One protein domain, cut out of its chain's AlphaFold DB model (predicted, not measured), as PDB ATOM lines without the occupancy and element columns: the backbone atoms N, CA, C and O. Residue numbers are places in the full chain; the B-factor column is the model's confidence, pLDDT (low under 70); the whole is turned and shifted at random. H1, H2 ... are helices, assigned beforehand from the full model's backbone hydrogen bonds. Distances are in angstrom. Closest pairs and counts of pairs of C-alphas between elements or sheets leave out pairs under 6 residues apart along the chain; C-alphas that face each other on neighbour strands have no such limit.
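AT A GLANCE: This is residues 5 to 139 of the 141 residues of an uncharacterized protein of Thermosulfurimonas dismutans (UniProt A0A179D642). Six helices make a long, flat up-and-down bundle in two staggered groups: H1, H2 and H3 form a triangle toward one end, and H4, H5 and H6 form a second, looser one toward the other. The long helix H3 and H4 pack side by side in the middle and join the two groups, while H2 and H6 lie far out toward opposite ends. The printed part has 135 residues, with six named helices in the order H1 to H6 and no named strand, and its class is all helix. It is only just compact, close to loose, with a radius of gyration of the C-alphas of 16.8 A and spans of 57 by 31 by 17 A.

HOW THE PARTS SIT: H1, residues 5 to 16, touches H2, residues 21 to 33, at a shallow tilt of 24 degrees, opposite ways; this is a hairpin, and its closest C-alphas are those of Ile 13 and Ala 24, 5.3 A apart. H3, residues 45 to 66, touches H1 at a shallow tilt of 15 degrees, the same way, with the C-alphas of Ala 10 and Leu 51 closest at 5.1 A. H2 touches H3 with residues 21 to 25 alone, and the closest C-alphas, those of Pro 21 and Val 55, are 5.3 A apart. H4, residues 80 to 97, forms a hairpin with H3 at a shallow tilt of 14 degrees; the C-alphas of Ile 63 and Ala 83 are closest at 4.5 A. H4 and H5, residues 101 to 117, only just touch, and only at the corner, with 3 pairs of C-alphas within 8 A; the closest are those of Leu 94 and Val 101, 6.0 A apart. H6, residues 124 to 138, forms a hairpin with H5, the closest C-alphas being those of Leu 116 and Tyr 126 at 6.0 A. H6 also touches residues 80 to 84 of H4, with the C-alphas of Ile 80 and Ala 129 closest at 6.4 A. H1 and H6 are apart, as are H3 and H6. In H1 to H6 every O i to N i+4 pair is within hydrogen-bond range.

IN THESE COORDINATES: H1 begins at C-alpha 5 (169.151, 179.378, 133.430) and is 15.9 A long; H2 is 18.3 A. H3 is 32.3 A long and ends at C-alpha 66 (155.055, 181.513, 105.938). H4 is 25.3 A, H5 24.5 A and H6 21.2 A, ending at C-alpha 138 (134.969, 185.618, 111.574).

THE WHOLE: The two C-alphas farthest apart are those of Pro 36 and Gln 122, at 56.8 A. The printed part has no cut. The links H2 to H3 and H3 to H4 are long. The mean pLDDT of the printed part is 96.1, and residue 139 is under 70.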
ATOM      1  N   GLU A   5     169.575 180.706 133.876       98.12
ATOM      2  CA  GLU A   5     169.151 179.378 133.430       98.12
ATOM      3  C   GLU A   5     167.782 179.441 132.735       98.12
ATOM      4  O   GLU A   5     167.559 178.809 131.708       98.12
ATOM      5  N   VAL A   6     166.867 180.270 133.250       98.50
ATOM      6  CA  VAL A   6     165.543 180.478 132.644       98.50
ATOM      7  C   VAL A   6     165.656 181.244 131.323       98.50
ATOM      8  O   VAL A   6     164.924 180.949 130.380       98.50
ATOM      9  N   GLN A   7     166.560 182.224 131.237       98.44
ATOM     10  CA  GLN A   7     166.822 182.955 129.991       98.44
ATOM     11  C   GLN A   7     167.411 182.035 128.916       98.44
ATOM     12  O   GLN A   7     166.977 182.087 127.768       98.44
ATOM     13  N   GLU A   8     168.357 181.169 129.287       98.25
ATOM     14  CA  GLU A   8     168.976 180.197 128.380       98.25
ATOM     15  C   GLU A   8     167.938 179.221 127.816       98.25
ATOM     16  O   GLU A   8     167.869 179.018 126.603       98.25
ATOM     17  N   GLU A   9     167.053 178.706 128.666       98.44
ATOM     18  CA  GLU A   9     165.963 177.839 128.225       98.44
ATOM     19  C   GLU A   9     164.924 178.579 127.365       98.44
ATOM     20  O   GLU A   9     164.442 178.044 126.365       98.44
ATOM     21  N   ALA A  10     164.615 179.842 127.675       98.44
ATOM     22  CA  ALA A  10     163.771 180.674 126.816       98.44
ATOM     23  C   ALA A  10     164.398 180.876 125.422       98.44
ATOM     24  O   ALA A  10     163.700 180.804 124.405       98.44
ATOM     25  N   GLU A  11     165.715 181.091 125.343       97.88
ATOM     26  CA  GLU A  11     166.439 181.147 124.071       97.88
ATOM     27  C   GLU A  11     166.401 179.811 123.322       97.88
ATOM     28  O   GLU A  11     166.236 179.805 122.098       97.88
ATOM     29  N   LEU A  12     166.502 178.687 124.035       97.62
ATOM     30  CA  LEU A  12     166.403 177.355 123.449       97.62
ATOM     31  C   LEU A  12     165.019 177.121 122.833       97.62
ATOM     32  O   LEU A  12     164.933 176.708 121.678       97.62
ATOM     33  N   ILE A  13     163.935 177.487 123.525       98.44
ATOM     34  CA  ILE A  13     162.570 177.442 122.968       98.44
ATOM     35  C   ILE A  13     162.482 178.271 121.674       98.44
ATOM     36  O   ILE A  13     161.897 177.830 120.680       98.44
ATOM     37  N   LEU A  14     163.083 179.465 121.654       96.25
ATOM     38  CA  LEU A  14     163.063 180.348 120.484       96.25
ATOM     39  C   LEU A  14     163.848 179.805 119.290       96.25
ATOM     40  O   LEU A  14     163.446 180.031 118.145       96.25
ATOM     41  N   ARG A  15     164.972 179.129 119.521       93.50
ATOM     42  CA  ARG A  15     165.840 178.627 118.448       93.50
ATOM     43  C   ARG A  15     165.393 177.248 117.971       93.50
ATOM     44  O   ARG A  15     165.148 177.066 116.775       93.50
ATOM     45  N   GLU A  16     165.152 176.350 118.922       92.12
ATOM     46  CA  GLU A  16     164.985 174.909 118.718       92.12
ATOM     47  C   GLU A  16     163.536 174.419 118.865       92.12
ATOM     48  O   GLU A  16     163.253 173.256 118.587       92.12
ATOM     49  N   GLY A  17     162.574 175.287 119.216       83.12
ATOM     50  CA  GLY A  17     161.164 174.932 119.458       83.12
ATOM     51  C   GLY A  17     160.382 174.318 118.284       83.12
ATOM     52  O   GLY A  17     159.174 174.112 118.389       83.12
ATOM     53  N   GLY A  18     161.036 174.010 117.161       87.50
ATOM     54  CA  GLY A  18     160.437 173.296 116.037       87.50
ATOM     55  C   GLY A  18     159.131 173.933 115.562       87.50
ATOM     56  O   GLY A  18     159.010 175.155 115.526       87.50
ATOM     57  N   GLU A  19     158.161 173.096 115.193       90.06
ATOM     58  CA  GLU A  19     156.809 173.498 114.769       90.06
ATOM     59  C   GLU A  19     155.755 173.337 115.885       90.06
ATOM     60  O   GLU A  19     154.567 173.579 115.665       90.06
ATOM     61  N   VAL A  20     156.180 172.879 117.067       94.12
ATOM     62  CA  VAL A  20     155.347 172.747 118.271       94.12
ATOM     63  C   VAL A  20     156.172 173.239 119.471       94.12
ATOM     64  O   VAL A  20     156.672 172.424 120.247       94.12
ATOM     65  N   PRO A  21     156.350 174.565 119.635       97.19
ATOM     66  CA  PRO A  21     157.235 175.143 120.653       97.19
ATOM     67  C   PRO A  21     156.804 174.840 122.090       97.19
ATOM     68  O   PRO A  21     157.619 174.895 123.004       97.19
ATOM     69  N   GLU A  22     155.547 174.437 122.290       97.69
ATOM     70  CA  GLU A  22     155.040 173.903 123.559       97.69
ATOM     71  C   GLU A  22     155.828 172.682 124.051       97.69
ATOM     72  O   GLU A  22     156.019 172.528 125.253       97.69
ATOM     73  N   VAL A  23     156.315 171.826 123.145       97.12
ATOM     74  CA  VAL A  23     157.137 170.664 123.523       97.12
ATOM     75  C   VAL A  23     158.470 171.127 124.106       97.12
ATOM     76  O   VAL A  23     158.874 170.642 125.157       97.12
ATOM     77  N   ALA A  24     159.123 172.104 123.467       97.56
ATOM     78  CA  ALA A  24     160.355 172.684 123.994       97.56
ATOM     79  C   ALA A  24     160.117 173.366 125.344       97.56
ATOM     80  O   ALA A  24     160.907 173.178 126.256       97.56
ATOM     81  N   PHE A  25     158.988 174.060 125.514       98.12
ATOM     82  CA  PHE A  25     158.609 174.626 126.807       98.12
ATOM     83  C   PHE A  25     158.501 173.579 127.915       98.12
ATOM     84  O   PHE A  25     159.051 173.792 128.991       98.12
ATOM     85  N   TRP A  26     157.825 172.452 127.674       97.62
ATOM     86  CA  TRP A  26     157.700 171.409 128.696       97.62
ATOM     87  C   TRP A  26     159.031 170.720 128.991       97.62
ATOM     88  O   TRP A  26     159.306 170.428 130.152       97.62
ATOM     89  N   ASN A  27     159.879 170.532 127.978       97.38
ATOM     90  CA  ASN A  27     161.233 170.018 128.171       97.38
ATOM     91  C   ASN A  27     162.077 170.976 129.022       97.38
ATOM     92  O   ASN A  27     162.712 170.539 129.978       97.38
ATOM     93  N   SER A  28     162.032 172.273 128.718       98.00
ATOM     94  CA  SER A  28     162.716 173.315 129.482       98.00
ATOM     95  C   SER A  28     162.193 173.424 130.907       98.00
ATOM     96  O   SER A  28     162.974 173.504 131.849       98.00
ATOM     97  N   TYR A  29     160.872 173.377 131.094       98.31
ATOM     98  CA  TYR A  29     160.264 173.373 132.422       98.31
ATOM     99  C   TYR A  29     160.756 172.172 133.234       98.31
ATOM    100  O   TYR A  29     161.296 172.360 134.318       98.31
ATOM    101  N   PHE A  30     160.667 170.960 132.674       98.31
ATOM    102  CA  PHE A  30     161.154 169.743 133.322       98.31
ATOM    103  C   PHE A  30     162.649 169.823 133.656       98.31
ATOM    104  O   PHE A  30     163.036 169.508 134.779       98.31
ATOM    105  N   TYR A  31     163.484 170.284 132.719       98.44
ATOM    106  CA  TYR A  31     164.911 170.491 132.960       98.44
ATOM    107  C   TYR A  31     165.149 171.435 134.141       98.44
ATOM    108  O   TYR A  31     165.901 171.105 135.054       98.44
ATOM    109  N   LEU A  32     164.461 172.577 134.164       98.56
ATOM    110  CA  LEU A  32     164.629 173.579 135.207       98.56
ATOM    111  C   LEU A  32     164.141 173.104 136.577       98.56
ATOM    112  O   LEU A  32     164.723 173.535 137.567       98.56
ATOM    113  N   THR A  33     163.096 172.272 136.661       98.25
ATOM    114  CA  THR A  33     162.404 171.987 137.933       98.25
ATOM    115  C   THR A  33     162.587 170.574 138.478       98.25
ATOM    116  O   THR A  33     162.610 170.404 139.695       98.25
ATOM    117  N   GLU A  34     162.665 169.562 137.615       96.75
ATOM    118  CA  GLU A  34     162.502 168.148 137.996       96.75
ATOM    119  C   GLU A  34     163.650 167.246 137.533       96.75
ATOM    120  O   GLU A  34     163.861 166.180 138.114       96.75
ATOM    121  N   ASN A  35     164.394 167.644 136.501       95.88
ATOM    122  CA  ASN A  35     165.477 166.833 135.968       95.88
ATOM    123  C   ASN A  35     166.625 166.710 136.995       95.88
ATOM    124  O   ASN A  35     167.141 167.739 137.436       95.88
ATOM    125  N   PRO A  36     167.079 165.484 137.333       94.75
ATOM    126  CA  PRO A  36     168.222 165.271 138.224       94.75
ATOM    127  C   PRO A  36     169.534 165.915 137.754       94.75
ATOM    128  O   PRO A  36     170.382 166.236 138.581       94.75
ATOM    129  N   GLU A  37     169.710 166.092 136.442       94.69
ATOM    130  CA  GLU A  37     170.867 166.773 135.843       94.69
ATOM    131  C   GLU A  37     170.645 168.290 135.686       94.69
ATOM    132  O   GLU A  37     171.543 169.009 135.251       94.69
ATOM    133  N   GLY A  38     169.449 168.779 136.020       94.94
ATOM    134  CA  GLY A  38     169.062 170.179 135.918       94.94
ATOM    135  C   GLY A  38     169.165 170.950 137.240       94.94
ATOM    136  O   GLY A  38     169.444 170.387 138.301       94.94
ATOM    137  N   PRO A  39     168.913 172.269 137.214       96.69
ATOM    138  CA  PRO A  39     169.156 173.146 138.359       96.69
ATOM    139  C   PRO A  39     168.148 173.000 139.514       96.69
ATOM    140  O   PRO A  39     168.330 173.641 140.550       96.69
ATOM    141  N   SER A  40     167.104 172.170 139.379       97.19
ATOM    142  CA  SER A  40     166.123 171.880 140.445       97.19
ATOM    143  C   SER A  40     165.476 173.140 141.053       97.19
ATOM    144  O   SER A  40     165.285 173.274 142.266       97.19
ATOM    145  N   LEU A  41     165.164 174.115 140.202       97.50
ATOM    146  CA  LEU A  41     164.617 175.407 140.580       97.50
ATOM    147  C   LEU A  41     163.120 175.312 140.890       97.50
ATOM    148  O   LEU A  41     162.356 174.613 140.234       97.50
ATOM    149  N   LYS A  42     162.664 176.145 141.825       97.56
ATOM    150  CA  LYS A  42     161.259 176.565 141.890       97.56
ATOM    151  C   LYS A  42     161.125 177.863 141.108       97.56
ATOM    152  O   LYS A  42     161.733 178.860 141.503       97.56
ATOM    153  N   LEU A  43     160.400 177.843 139.993       98.00
ATOM    154  CA  LEU A  43     160.229 179.022 139.142       98.00
ATOM    155  C   LEU A  43     159.246 180.011 139.768       98.00
ATOM    156  O   LEU A  43     158.199 179.620 140.289       98.00
ATOM    157  N   SER A  44     159.577 181.298 139.700       98.19
ATOM    158  CA  SER A  44     158.620 182.350 140.027       98.19
ATOM    159  C   SER A  44     157.544 182.460 138.932       98.19
ATOM    160  O   SER A  44     157.756 182.007 137.800       98.19
ATOM    161  N   PRO A  45     156.395 183.101 139.214       97.44
ATOM    162  CA  PRO A  45     155.400 183.390 138.183       97.44
ATOM    163  C   PRO A  45     155.974 184.175 136.995       97.44
ATOM    164  O   PRO A  45     155.615 183.902 135.854       97.44
ATOM    165  N   GLU A  46     156.898 185.104 137.252       97.88
ATOM    166  CA  GLU A  46     157.563 185.927 136.232       97.88
ATOM    167  C   GLU A  46     158.465 185.089 135.314       97.88
ATOM    168  O   GLU A  46     158.508 185.303 134.107       97.88
ATOM    169  N   GLU A  47     159.167 184.104 135.868       98.56
ATOM    170  CA  GLU A  47     160.036 183.198 135.109       98.56
ATOM    171  C   GLU A  47     159.238 182.215 134.265       98.56
ATOM    172  O   GLU A  47     159.546 181.995 133.094       98.56
ATOM    173  N   LEU A  48     158.165 181.670 134.835       98.12
ATOM    174  CA  LEU A  48     157.250 180.821 134.090       98.12
ATOM    175  C   LEU A  48     156.583 181.600 132.945       98.12
ATOM    176  O   LEU A  48     156.442 181.081 131.838       98.12
ATOM    177  N   GLN A  49     156.200 182.849 133.201       97.94
ATOM    178  CA  GLN A  49     155.671 183.763 132.195       97.94
ATOM    179  C   GLN A  49     156.693 184.019 131.074       97.94
ATOM    180  O   GLN A  49     156.336 183.933 129.900       97.94
ATOM    181  N   HIS A  50     157.967 184.233 131.416       98.25
ATOM    182  CA  HIS A  50     159.041 184.446 130.443       98.25
ATOM    183  C   HIS A  50     159.213 183.265 129.468       98.25
ATOM    184  O   HIS A  50     159.322 183.461 128.256       98.25
ATOM    185  N   LEU A  51     159.153 182.025 129.968       98.56
ATOM    186  CA  LEU A  51     159.202 180.823 129.125       98.56
ATOM    187  C   LEU A  51     157.980 180.716 128.193       98.56
ATOM    188  O   LEU A  51     158.109 180.331 127.029       98.56
ATOM    189  N   LYS A  52     156.783 181.090 128.663       98.44
ATOM    190  CA  LYS A  52     155.566 181.105 127.829       98.44
ATOM    191  C   LYS A  52     155.640 182.162 126.728       98.44
ATOM    192  O   LYS A  52     155.206 181.915 125.604       98.44
ATOM    193  N   GLU A  53     156.218 183.324 127.016       97.88
ATOM    194  CA  GLU A  53     156.450 184.370 126.016       97.88
ATOM    195  C   GLU A  53     157.409 183.905 124.913       97.88
ATOM    196  O   GLU A  53     157.193 184.226 123.741       97.88
ATOM    197  N   ALA A  54     158.404 183.075 125.246       98.50
ATOM    198  CA  ALA A  54     159.270 182.439 124.256       98.50
ATOM    199  C   ALA A  54     158.491 181.512 123.301       98.50
ATOM    200  O   ALA A  54     158.693 181.578 122.087       98.50
ATOM    201  N   VAL A  55     157.539 180.719 123.812       98.56
ATOM    202  CA  VAL A  55     156.636 179.884 122.986       98.56
ATOM    203  C   VAL A  55     155.831 180.743 122.016       98.56
ATOM    204  O   VAL A  55     155.807 180.470 120.813       98.56
ATOM    205  N   ILE A  56     155.197 181.803 122.525       98.25
ATOM    206  CA  ILE A  56     154.382 182.727 121.725       98.25
ATOM    207  C   ILE A  56     155.229 183.348 120.617       98.25
ATOM    208  O   ILE A  56     154.861 183.304 119.442       98.25
ATOM    209  N   LYS A  57     156.396 183.889 120.975       97.94
ATOM    210  CA  LYS A  57     157.309 184.519 120.020       97.94
ATOM    211  C   LYS A  57     157.791 183.523 118.964       97.94
ATOM    212  O   LYS A  57     157.826 183.879 117.788       97.94
ATOM    213  N   ARG A  58     158.075 182.269 119.331       98.19
ATOM    214  CA  ARG A  58     158.440 181.235 118.354       98.19
ATOM    215  C   ARG A  58     157.295 180.926 117.389       98.19
ATOM    216  O   ARG A  58     157.540 180.854 116.187       98.19
ATOM    217  N   TYR A  59     156.059 180.794 117.871       98.38
ATOM    218  CA  TYR A  59     154.903 180.626 116.985       98.38
ATOM    219  C   TYR A  59     154.764 181.788 115.995       98.38
ATOM    220  O   TYR A  59     154.593 181.544 114.801       98.38
ATOM    221  N   LEU A  60     154.896 183.034 116.463       97.62
ATOM    222  CA  LEU A  60     154.824 184.216 115.599       97.62
ATOM    223  C   LEU A  60     155.917 184.214 114.524       97.62
ATOM    224  O   LEU A  60     155.609 184.483 113.369       97.62
ATOM    225  N   MET A  61     157.155 183.838 114.863       97.50
ATOM    226  CA  MET A  61     158.251 183.722 113.889       97.50
ATOM    227  C   MET A  61     157.963 182.675 112.801       97.50
ATOM    228  O   MET A  61     158.267 182.892 111.629       97.50
ATOM    229  N   ILE A  62     157.374 181.533 113.169       97.19
ATOM    230  CA  ILE A  62     157.023 180.473 112.209       97.19
ATOM    231  C   ILE A  62     155.886 180.928 111.290       97.19
ATOM    232  O   ILE A  62     155.920 180.670 110.090       97.19
ATOM    233  N   ILE A  63     154.881 181.607 111.844       97.88
ATOM    234  CA  ILE A  63     153.757 182.145 111.071       97.88
ATOM    235  C   ILE A  63     154.253 183.234 110.116       97.88
ATOM    236  O   ILE A  63     153.956 183.185 108.927       97.88
ATOM    237  N   GLU A  64     155.069 184.168 110.604       97.69
ATOM    238  CA  GLU A  64     155.663 185.239 109.802       97.69
ATOM    239  C   GLU A  64     156.506 184.693 108.646       97.69
ATOM    240  O   GLU A  64     156.380 185.171 107.518       97.69
ATOM    241  N   ARG A  65     157.308 183.644 108.887       97.06
ATOM    242  CA  ARG A  65     158.071 182.944 107.839       97.06
ATOM    243  C   ARG A  65     157.181 182.555 106.658       97.06
ATOM    244  O   ARG A  65     157.582 182.758 105.511       97.06
ATOM    245  N   ASP A  66     156.005 182.003 106.941       98.00
ATOM    246  CA  ASP A  66     155.055 181.513 105.938       98.00
ATOM    247  C   ASP A  66     154.122 182.616 105.395       98.00
ATOM    248  O   ASP A  66     153.463 182.410 104.378       98.00
ATOM    249  N   LEU A  67     154.103 183.798 106.022       97.62
ATOM    250  CA  LEU A  67     153.395 185.006 105.576       97.62
ATOM    251  C   LEU A  67     154.351 186.093 105.050       97.62
ATOM    252  O   LEU A  67     154.036 187.281 105.073       97.62
ATOM    253  N   THR A  68     155.522 185.694 104.553       97.25
ATOM    254  CA  THR A  68     156.515 186.585 103.937       97.25
ATOM    255  C   THR A  68     156.679 186.227 102.463       97.25
ATOM    256  O   THR A  68     157.161 185.142 102.135       97.25
ATOM    257  N   VAL A  69     156.319 187.144 101.557       96.62
ATOM    258  CA  VAL A  69     156.353 186.905 100.098       96.62
ATOM    259  C   VAL A  69     157.759 186.541  99.614       96.62
ATOM    260  O   VAL A  69     157.923 185.647  98.792       96.62
ATOM    261  N   GLN A  70     158.797 187.153 100.188       97.19
ATOM    262  CA  GLN A  70     160.196 186.898  99.832       97.19
ATOM    263  C   GLN A  70     160.656 185.471 100.160       97.19
ATOM    264  O   GLN A  70     161.683 185.033  99.635       97.19
ATOM    265  N   ASN A  71     159.927 184.750 101.017       97.88
ATOM    266  CA  ASN A  71     160.222 183.358 101.334       97.88
ATOM    267  C   ASN A  71     159.599 182.382 100.332       97.88
ATOM    268  O   ASN A  71     160.054 181.244 100.275       97.88
ATOM    269  N   ILE A  72     158.619 182.793  99.521       96.31
ATOM    270  CA  ILE A  72     157.975 181.908  98.540       96.31
ATOM    271  C   ILE A  72     159.043 181.303  97.615       96.31
ATOM    272  O   ILE A  72     159.898 182.001  97.072       96.31
ATOM    273  N   GLY A  73     159.025 179.974  97.488       95.44
ATOM    274  CA  GLY A  73     160.012 179.208  96.720       95.44
ATOM    275  C   GLY A  73     161.339 178.928  97.441       95.44
ATOM    276  O   GLY A  73     162.150 178.158  96.930       95.44
ATOM    277  N   ARG A  74     161.579 179.488  98.636       97.69
ATOM    278  CA  ARG A  74     162.763 179.170  99.454       97.69
ATOM    279  C   ARG A  74     162.535 177.905 100.293       97.69
ATOM    280  O   ARG A  74     161.410 177.668 100.726       97.69
ATOM    281  N   PRO A  75     163.595 177.146 100.647       96.75
ATOM    282  CA  PRO A  75     163.466 175.931 101.465       96.75
ATOM    283  C   PRO A  75     162.797 176.130 102.835       96.75
ATOM    284  O   PRO A  75     162.273 175.180 103.416       96.75
ATOM    285  N   CYS A  76     162.834 177.352 103.376       94.00
ATOM    286  CA  CYS A  76     162.194 177.679 104.645       94.00
ATOM    287  C   CYS A  76     160.669 177.819 104.538       94.00
ATOM    288  O   CYS A  76     159.994 177.620 105.542       94.00
ATOM    289  N   TYR A  77     160.121 178.138 103.364       96.94
ATOM    290  CA  TYR A  77     158.690 178.369 103.186       96.94
ATOM    291  C   TYR A  77     157.910 177.059 103.204       96.94
ATOM    292  O   TYR A  77     158.199 176.137 102.440       96.94
ATOM    293  N   ARG A  78     156.915 176.969 104.091       96.06
ATOM    294  CA  ARG A  78     156.079 175.770 104.256       96.06
ATOM    295  C   ARG A  78     154.624 175.980 103.840       96.06
ATOM    296  O   ARG A  78     153.886 175.001 103.766       96.06
ATOM    297  N   GLY A  79     154.229 177.216 103.538       96.62
ATOM    298  CA  GLY A  79     152.913 177.544 102.994       96.62
ATOM    299  C   GLY A  79     151.890 178.025 104.023       96.62
ATOM    300  O   GLY A  79     152.027 177.834 105.233       96.62
ATOM    301  N   ILE A  80     150.818 178.634 103.515       97.56
ATOM    302  CA  ILE A  80     149.772 179.298 104.310       97.56
ATOM    303  C   ILE A  80     149.015 178.294 105.193       97.56
ATOM    304  O   ILE A  80     148.742 178.582 106.358       97.56
ATOM    305  N   SER A  81     148.755 177.080 104.703       96.31
ATOM    306  CA  SER A  81     148.211 175.976 105.510       96.31
ATOM    307  C   SER A  81     149.021 175.706 106.790       96.31
ATOM    308  O   SER A  81     148.456 175.437 107.861       96.31
ATOM    309  N   ARG A  82     150.357 175.842 106.725       96.44
ATOM    310  CA  ARG A  82     151.223 175.669 107.896       96.44
ATOM    311  C   ARG A  82     151.113 176.844 108.862       96.44
ATOM    312  O   ARG A  82     150.936 176.605 110.058       96.44
ATOM    313  N   ALA A  83     151.104 178.075 108.351       97.69
ATOM    314  CA  ALA A  83     150.823 179.276 109.142       97.69
ATOM    315  C   ALA A  83     149.487 179.158 109.896       97.69
ATOM    316  O   ALA A  83     149.419 179.387 111.102       97.69
ATOM    317  N   ARG A  84     148.434 178.706 109.208       97.38
ATOM    318  CA  ARG A  84     147.091 178.512 109.767       97.38
ATOM    319  C   ARG A  84     147.058 177.473 110.888       97.38
ATOM    320  O   ARG A  84     146.448 177.708 111.928       97.38
ATOM    321  N   THR A  85     147.735 176.340 110.705       97.25
ATOM    322  CA  THR A  85     147.845 175.302 111.745       97.25
ATOM    323  C   THR A  85     148.584 175.836 112.975       97.25
ATOM    324  O   THR A  85     148.159 175.610 114.107       97.25
ATOM    325  N   ASN A  86     149.676 176.575 112.769       97.75
ATOM    326  CA  ASN A  86     150.432 177.178 113.866       97.75
ATOM    327  C   ASN A  86     149.645 178.290 114.570       97.75
ATOM    328  O   ASN A  86     149.746 178.407 115.787       97.75
ATOM    329  N   TRP A  87     148.784 179.028 113.862       97.62
ATOM    330  CA  TRP A  87     147.828 179.933 114.498       97.62
ATOM    331  C   TRP A  87     146.837 179.193 115.401       97.62
ATOM    332  O   TRP A  87     146.626 179.616 116.532       97.62
ATOM    333  N   GLN A  88     146.250 178.082 114.949       96.88
ATOM    334  CA  GLN A  88     145.323 177.302 115.782       96.88
ATOM    335  C   GLN A  88     145.998 176.800 117.064       96.88
ATOM    336  O   GLN A  88     145.417 176.880 118.145       96.88
ATOM    337  N   ARG A  89     147.246 176.329 116.961       97.44
ATOM    338  CA  ARG A  89     148.036 175.923 118.131       97.44
ATOM    339  C   ARG A  89     148.329 177.099 119.056       97.44
ATOM    340  O   ARG A  89     148.052 177.004 120.246       97.44
ATOM    341  N   LEU A  90     148.796 178.220 118.502       97.81
ATOM    342  CA  LEU A  90     149.046 179.439 119.267       97.81
ATOM    343  C   LEU A  90     147.780 179.910 119.988       97.81
ATOM    344  O   LEU A  90     147.839 180.166 121.183       97.81
ATOM    345  N   ARG A  91     146.631 179.975 119.309       97.38
ATOM    346  CA  ARG A  91     145.343 180.332 119.920       97.38
ATOM    347  C   ARG A  91     145.036 179.438 121.121       97.38
ATOM    348  O   ARG A  91     144.800 179.957 122.206       97.38
ATOM    349  N   ASN A  92     145.108 178.118 120.946       97.12
ATOM    350  CA  ASN A  92     144.852 177.166 122.028       97.12
ATOM    351  C   ASN A  92     145.830 177.352 123.197       97.12
ATOM    352  O   ASN A  92     145.444 177.220 124.358       97.12
ATOM    353  N   PHE A  93     147.100 177.642 122.906       97.56
ATOM    354  CA  PHE A  93     148.095 177.942 123.929       97.56
ATOM    355  C   PHE A  93     147.743 179.227 124.684       97.56
ATOM    356  O   PHE A  93     147.687 179.210 125.909       97.56
ATOM    357  N   LEU A  94     147.438 180.316 123.975       97.25
ATOM    358  CA  LEU A  94     147.063 181.602 124.568       97.25
ATOM    359  C   LEU A  94     145.846 181.461 125.490       97.25
ATOM    360  O   LEU A  94     145.909 181.906 126.633       97.25
ATOM    361  N   GLU A  95     144.789 180.783 125.032       96.19
ATOM    362  CA  GLU A  95     143.571 180.530 125.814       96.19
ATOM    363  C   GLU A  95     143.881 179.739 127.092       96.19
ATOM    364  O   GLU A  95     143.514 180.159 128.189       96.19
ATOM    365  N   LYS A  96     144.631 178.634 126.979       96.38
ATOM    366  CA  LYS A  96     145.029 177.809 128.136       96.38
ATOM    367  C   LYS A  96     145.906 178.555 129.136       96.38
ATOM    368  O   LYS A  96     145.884 178.235 130.319       96.38
ATOM    369  N   GLN A  97     146.716 179.497 128.659       94.94
ATOM    370  CA  GLN A  97     147.656 180.244 129.485       94.94
ATOM    371  C   GLN A  97     147.107 181.601 129.965       94.94
ATOM    372  O   GLN A  97     147.811 182.302 130.687       94.94
ATOM    373  N   GLY A  98     145.870 181.965 129.603       93.88
ATOM    374  CA  GLY A  98     145.222 183.208 130.037       93.88
ATOM    375  C   GLY A  98     145.709 184.473 129.320       93.88
ATOM    376  O   GLY A  98     145.558 185.572 129.849       93.88
ATOM    377  N   PHE A  99     146.298 184.345 128.129       94.69
ATOM    378  CA  PHE A  99     146.705 185.489 127.310       94.69
ATOM    379  C   PHE A  99     145.562 185.984 126.415       94.69
ATOM    380  O   PHE A  99     144.702 185.223 125.974       94.69
ATOM    381  N   SER A 100     145.606 187.272 126.064       93.62
ATOM    382  CA  SER A 100     144.678 187.881 125.105       93.62
ATOM    383  C   SER A 100     144.899 187.337 123.689       93.62
ATOM    384  O   SER A 100     145.851 187.723 123.011       93.62
ATOM    385  N   VAL A 101     143.989 186.482 123.212       95.88
ATOM    386  CA  VAL A 101     143.972 186.004 121.815       95.88
ATOM    387  C   VAL A 101     143.822 187.166 120.833       95.88
ATOM    388  O   VAL A 101     144.471 187.188 119.787       95.88
ATOM    389  N   GLU A 102     142.998 188.151 121.190       95.12
ATOM    390  CA  GLU A 102     142.660 189.291 120.338       95.12
ATOM    391  C   GLU A 102     143.898 190.092 119.926       95.12
ATOM    392  O   GLU A 102     144.064 190.438 118.757       95.12
ATOM    393  N   THR A 103     144.823 190.313 120.861       93.31
ATOM    394  CA  THR A 103     146.070 191.039 120.598       93.31
ATOM    395  C   THR A 103     146.885 190.372 119.487       93.31
ATOM    396  O   THR A 103     147.343 191.040 118.561       93.31
ATOM    397  N   PHE A 104     147.031 189.046 119.533       95.75
ATOM    398  CA  PHE A 104     147.802 188.304 118.533       95.75
ATOM    399  C   PHE A 104     147.038 188.127 117.221       95.75
ATOM    400  O   PHE A 104     147.644 188.172 116.151       95.75
ATOM    401  N   ARG A 105     145.706 188.022 117.281       96.75
ATOM    402  CA  ARG A 105     144.844 188.013 116.094       96.75
ATOM    403  C   ARG A 105     145.054 189.269 115.246       96.75
ATOM    404  O   ARG A 105     145.234 189.158 114.036       96.75
ATOM    405  N   GLN A 106     145.115 190.446 115.872       95.75
ATOM    406  CA  GLN A 106     145.370 191.713 115.174       95.75
ATOM    407  C   GLN A 106     146.766 191.775 114.533       95.75
ATOM    408  O   GLN A 106     146.917 192.281 113.420       95.75
ATOM    409  N   ILE A 107     147.788 191.213 115.191       95.69
ATOM    410  CA  ILE A 107     149.141 191.107 114.618       95.69
ATOM    411  C   ILE A 107     149.116 190.269 113.334       95.69
ATOM    412  O   ILE A 107     149.657 190.700 112.313       95.69
ATOM    413  N   LEU A 108     148.454 189.110 113.364       96.94
ATOM    414  CA  LEU A 108     148.340 188.223 112.206       96.94
ATOM    415  C   LEU A 108     147.515 188.837 111.074       96.94
ATOM    416  O   LEU A 108     147.895 188.707 109.914       96.94
ATOM    417  N   LEU A 109     146.418 189.534 111.386       97.81
ATOM    418  CA  LEU A 109     145.623 190.244 110.379       97.81
ATOM    419  C   LEU A 109     146.468 191.274 109.627       97.81
ATOM    420  O   LEU A 109     146.404 191.344 108.400       97.81
ATOM    421  N   ARG A 110     147.311 192.029 110.341       97.12
ATOM    422  CA  ARG A 110     148.248 192.973 109.720       97.12
ATOM    423  C   ARG A 110     149.267 192.264 108.822       97.12
ATOM    424  O   ARG A 110     149.501 192.721 107.709       97.12
ATOM    425  N   GLN A 111     149.848 191.151 109.275       97.06
ATOM    426  CA  GLN A 111     150.784 190.360 108.462       97.06
ATOM    427  C   GLN A 111     150.116 189.808 107.196       97.06
ATOM    428  O   GLN A 111     150.686 189.906 106.113       97.06
ATOM    429  N   LEU A 112     148.888 189.291 107.305       97.62
ATOM    430  CA  LEU A 112     148.119 188.797 106.162       97.62
ATOM    431  C   LEU A 112     147.756 189.901 105.173       97.62
ATOM    432  O   LEU A 112     147.847 189.667 103.974       97.62
ATOM    433  N   ASN A 113     147.368 191.088 105.646       97.69
ATOM    434  CA  ASN A 113     147.108 192.227 104.762       97.69
ATOM    435  C   ASN A 113     148.360 192.581 103.951       97.69
ATOM    436  O   ASN A 113     148.290 192.617 102.727       97.69
ATOM    437  N   ASN A 114     149.512 192.714 104.616       97.25
ATOM    438  CA  ASN A 114     150.782 192.968 103.934       97.25
ATOM    439  C   ASN A 114     151.122 191.856 102.927       97.25
ATOM    440  O   ASN A 114     151.568 192.134 101.818       97.25
ATOM    441  N   PHE A 115     150.910 190.589 103.291       97.31
ATOM    442  CA  PHE A 115     151.158 189.454 102.401       97.31
ATOM    443  C   PHE A 115     150.251 189.489 101.159       97.31
ATOM    444  O   PHE A 115     150.734 189.314 100.044       97.31
ATOM    445  N   LEU A 116     148.959 189.780 101.338       97.69
ATOM    446  CA  LEU A 116     147.970 189.887 100.260       97.69
ATOM    447  C   LEU A 116     148.252 191.055  99.309       97.69
ATOM    448  O   LEU A 116     148.134 190.884  98.101       97.69
ATOM    449  N   GLU A 117     148.645 192.220  99.830       97.25
ATOM    450  CA  GLU A 117     148.995 193.404  99.023       97.25
ATOM    451  C   GLU A 117     150.166 193.150  98.065       97.25
ATOM    452  O   GLU A 117     150.277 193.800  97.027       97.25
ATOM    453  N   ASN A 118     151.028 192.188  98.400       95.88
ATOM    454  CA  ASN A 118     152.219 191.839  97.635       95.88
ATOM    455  C   ASN A 118     152.037 190.578  96.769       95.88
ATOM    456  O   ASN A 118     153.010 190.097  96.186       95.88
ATOM    457  N   LEU A 119     150.815 190.041  96.668       94.62
ATOM    458  CA  LEU A 119     150.490 188.893  95.823       94.62
ATOM    459  C   LEU A 119     149.531 189.273  94.681       94.62
ATOM    460  O   LEU A 119     148.601 190.057  94.884       94.62
ATOM    461  N   PRO A 120     149.680 188.684  93.480       92.62
ATOM    462  CA  PRO A 120     148.689 188.830  92.417       92.62
ATOM    463  C   PRO A 120     147.339 188.232  92.840       92.62
ATOM    464  O   PRO A 120     147.280 187.098  93.302       92.62
ATOM    465  N   GLN A 121     146.230 188.942  92.613       88.19
ATOM    466  CA  GLN A 121     144.898 188.510  93.081       88.19
ATOM    467  C   GLN A 121     144.407 187.174  92.493       88.19
ATOM    468  O   GLN A 121     143.535 186.527  93.068       88.19
ATOM    469  N   GLN A 122     144.939 186.774  91.334       86.75
ATOM    470  CA  GLN A 122     144.604 185.507  90.674       86.75
ATOM    471  C   GLN A 122     145.498 184.342  91.133       86.75
ATOM    472  O   GLN A 122     145.291 183.210  90.698       86.75
ATOM    473  N   ASP A 123     146.485 184.600  91.995       92.88
ATOM    474  CA  ASP A 123     147.369 183.574  92.540       92.88
ATOM    475  C   ASP A 123     146.604 182.671  93.525       92.88
ATOM    476  O   ASP A 123     145.821 183.134  94.360       92.88
ATOM    477  N   LEU A 124     146.848 181.362  93.460       93.50
ATOM    478  CA  LEU A 124     146.272 180.400  94.400       93.50
ATOM    479  C   LEU A 124     146.652 180.727  95.853       93.50
ATOM    480  O   LEU A 124     145.815 180.586  96.748       93.50
ATOM    481  N   LEU A 125     147.869 181.227  96.085       94.94
ATOM    482  CA  LEU A 125     148.330 181.678  97.398       94.94
ATOM    483  C   LEU A 125     147.550 182.902  97.883       94.94
ATOM    484  O   LEU A 125     147.246 182.994  99.072       94.94
ATOM    485  N   TYR A 126     147.174 183.817  96.984       97.19
ATOM    486  CA  TYR A 126     146.332 184.957  97.346       97.19
ATOM    487  C   TYR A 126     144.966 184.476  97.847       97.19
ATOM    488  O   TYR A 126     144.497 184.905  98.902       97.19
ATOM    489  N   LEU A 127     144.341 183.534  97.134       96.44
ATOM    490  CA  LEU A 127     143.044 182.973  97.521       96.44
ATOM    491  C   LEU A 127     143.116 182.213  98.856       96.44
ATOM    492  O   LEU A 127     142.214 182.344  99.690       96.44
ATOM    493  N   GLU A 128     144.186 181.451  99.086       96.88
ATOM    494  CA  GLU A 128     144.407 180.734 100.345       96.88
ATOM    495  C   GLU A 128     144.621 181.704 101.520       96.88
ATOM    496  O   GLU A 128     143.984 181.558 102.569       96.88
ATOM    497  N   ALA A 129     145.442 182.743 101.337       97.38
ATOM    498  CA  ALA A 129     145.681 183.769 102.350       97.38
ATOM    499  C   ALA A 129     144.413 184.577 102.651       97.38
ATOM    500  O   ALA A 129     144.123 184.868 103.812       97.38
ATOM    501  N   LEU A 130     143.606 184.883 101.631       97.06
ATOM    502  CA  LEU A 130     142.338 185.586 101.802       97.06
ATOM    503  C   LEU A 130     141.343 184.749 102.613       97.06
ATOM    504  O   LEU A 130     140.635 185.285 103.466       97.06
ATOM    505  N   LYS A 131     141.295 183.434 102.379       96.50
ATOM    506  CA  LYS A 131     140.490 182.521 103.196       96.50
ATOM    507  C   LYS A 131     140.969 182.519 104.647       96.50
ATOM    508  O   LYS A 131     140.144 182.666 105.544       96.50
ATOM    509  N   PHE A 132     142.278 182.415 104.876       97.44
ATOM    510  CA  PHE A 132     142.831 182.450 106.230       97.44
ATOM    511  C   PHE A 132     142.510 183.776 106.945       97.44
ATOM    512  O   PHE A 132     142.057 183.765 108.089       97.44
ATOM    513  N   LYS A 133     142.624 184.915 106.253       97.56
ATOM    514  CA  LYS A 133     142.214 186.222 106.783       97.56
ATOM    515  C   LYS A 133     140.737 186.243 107.195       97.56
ATOM    516  O   LYS A 133     140.437 186.631 108.319       97.56
ATOM    517  N   LYS A 134     139.825 185.776 106.334       95.94
ATOM    518  CA  LYS A 134     138.382 185.725 106.646       95.94
ATOM    519  C   LYS A 134     138.079 184.884 107.884       95.94
ATOM    520  O   LYS A 134     137.189 185.224 108.656       95.94
ATOM    521  N   GLU A 135     138.818 183.799 108.097       94.25
ATOM    522  CA  GLU A 135     138.673 182.973 109.300       94.25
ATOM    523  C   GLU A 135     139.130 183.702 110.571       94.25
ATOM    524  O   GLU A 135     138.492 183.567 111.613       94.25
ATOM    525  N   LEU A 136     140.195 184.507 110.493       94.06
ATOM    526  CA  LEU A 136     140.611 185.367 111.605       94.06
ATOM    527  C   LEU A 136     139.600 186.484 111.886       94.06
ATOM    528  O   LEU A 136     139.427 186.869 113.039       94.06
ATOM    529  N   GLU A 137     138.942 187.019 110.861       92.81
ATOM    530  CA  GLU A 137     137.911 188.055 111.007       92.81
ATOM    531  C   GLU A 137     136.601 187.490 111.576       92.81
ATOM    532  O   GLU A 137     135.982 188.127 112.424       92.81
ATOM    533  N   GLY A 138     136.206 186.284 111.153       80.94
ATOM    534  CA  GLY A 138     134.969 185.618 111.574       80.94
ATOM    535  C   GLY A 138     135.063 184.818 112.879       80.94
ATOM    536  O   GLY A 138     134.045 184.337 113.365       80.94
ATOM    537  N   GLY A 139     136.256 184.663 113.457       60.22
ATOM    538  CA  GLY A 139     136.514 183.822 114.635       60.22
ATOM    539  C   GLY A 139     136.073 184.384 115.994       60.22
ATOM    540  O   GLY A 139     136.578 183.911 117.010       60.22
TER     541      GLY A 139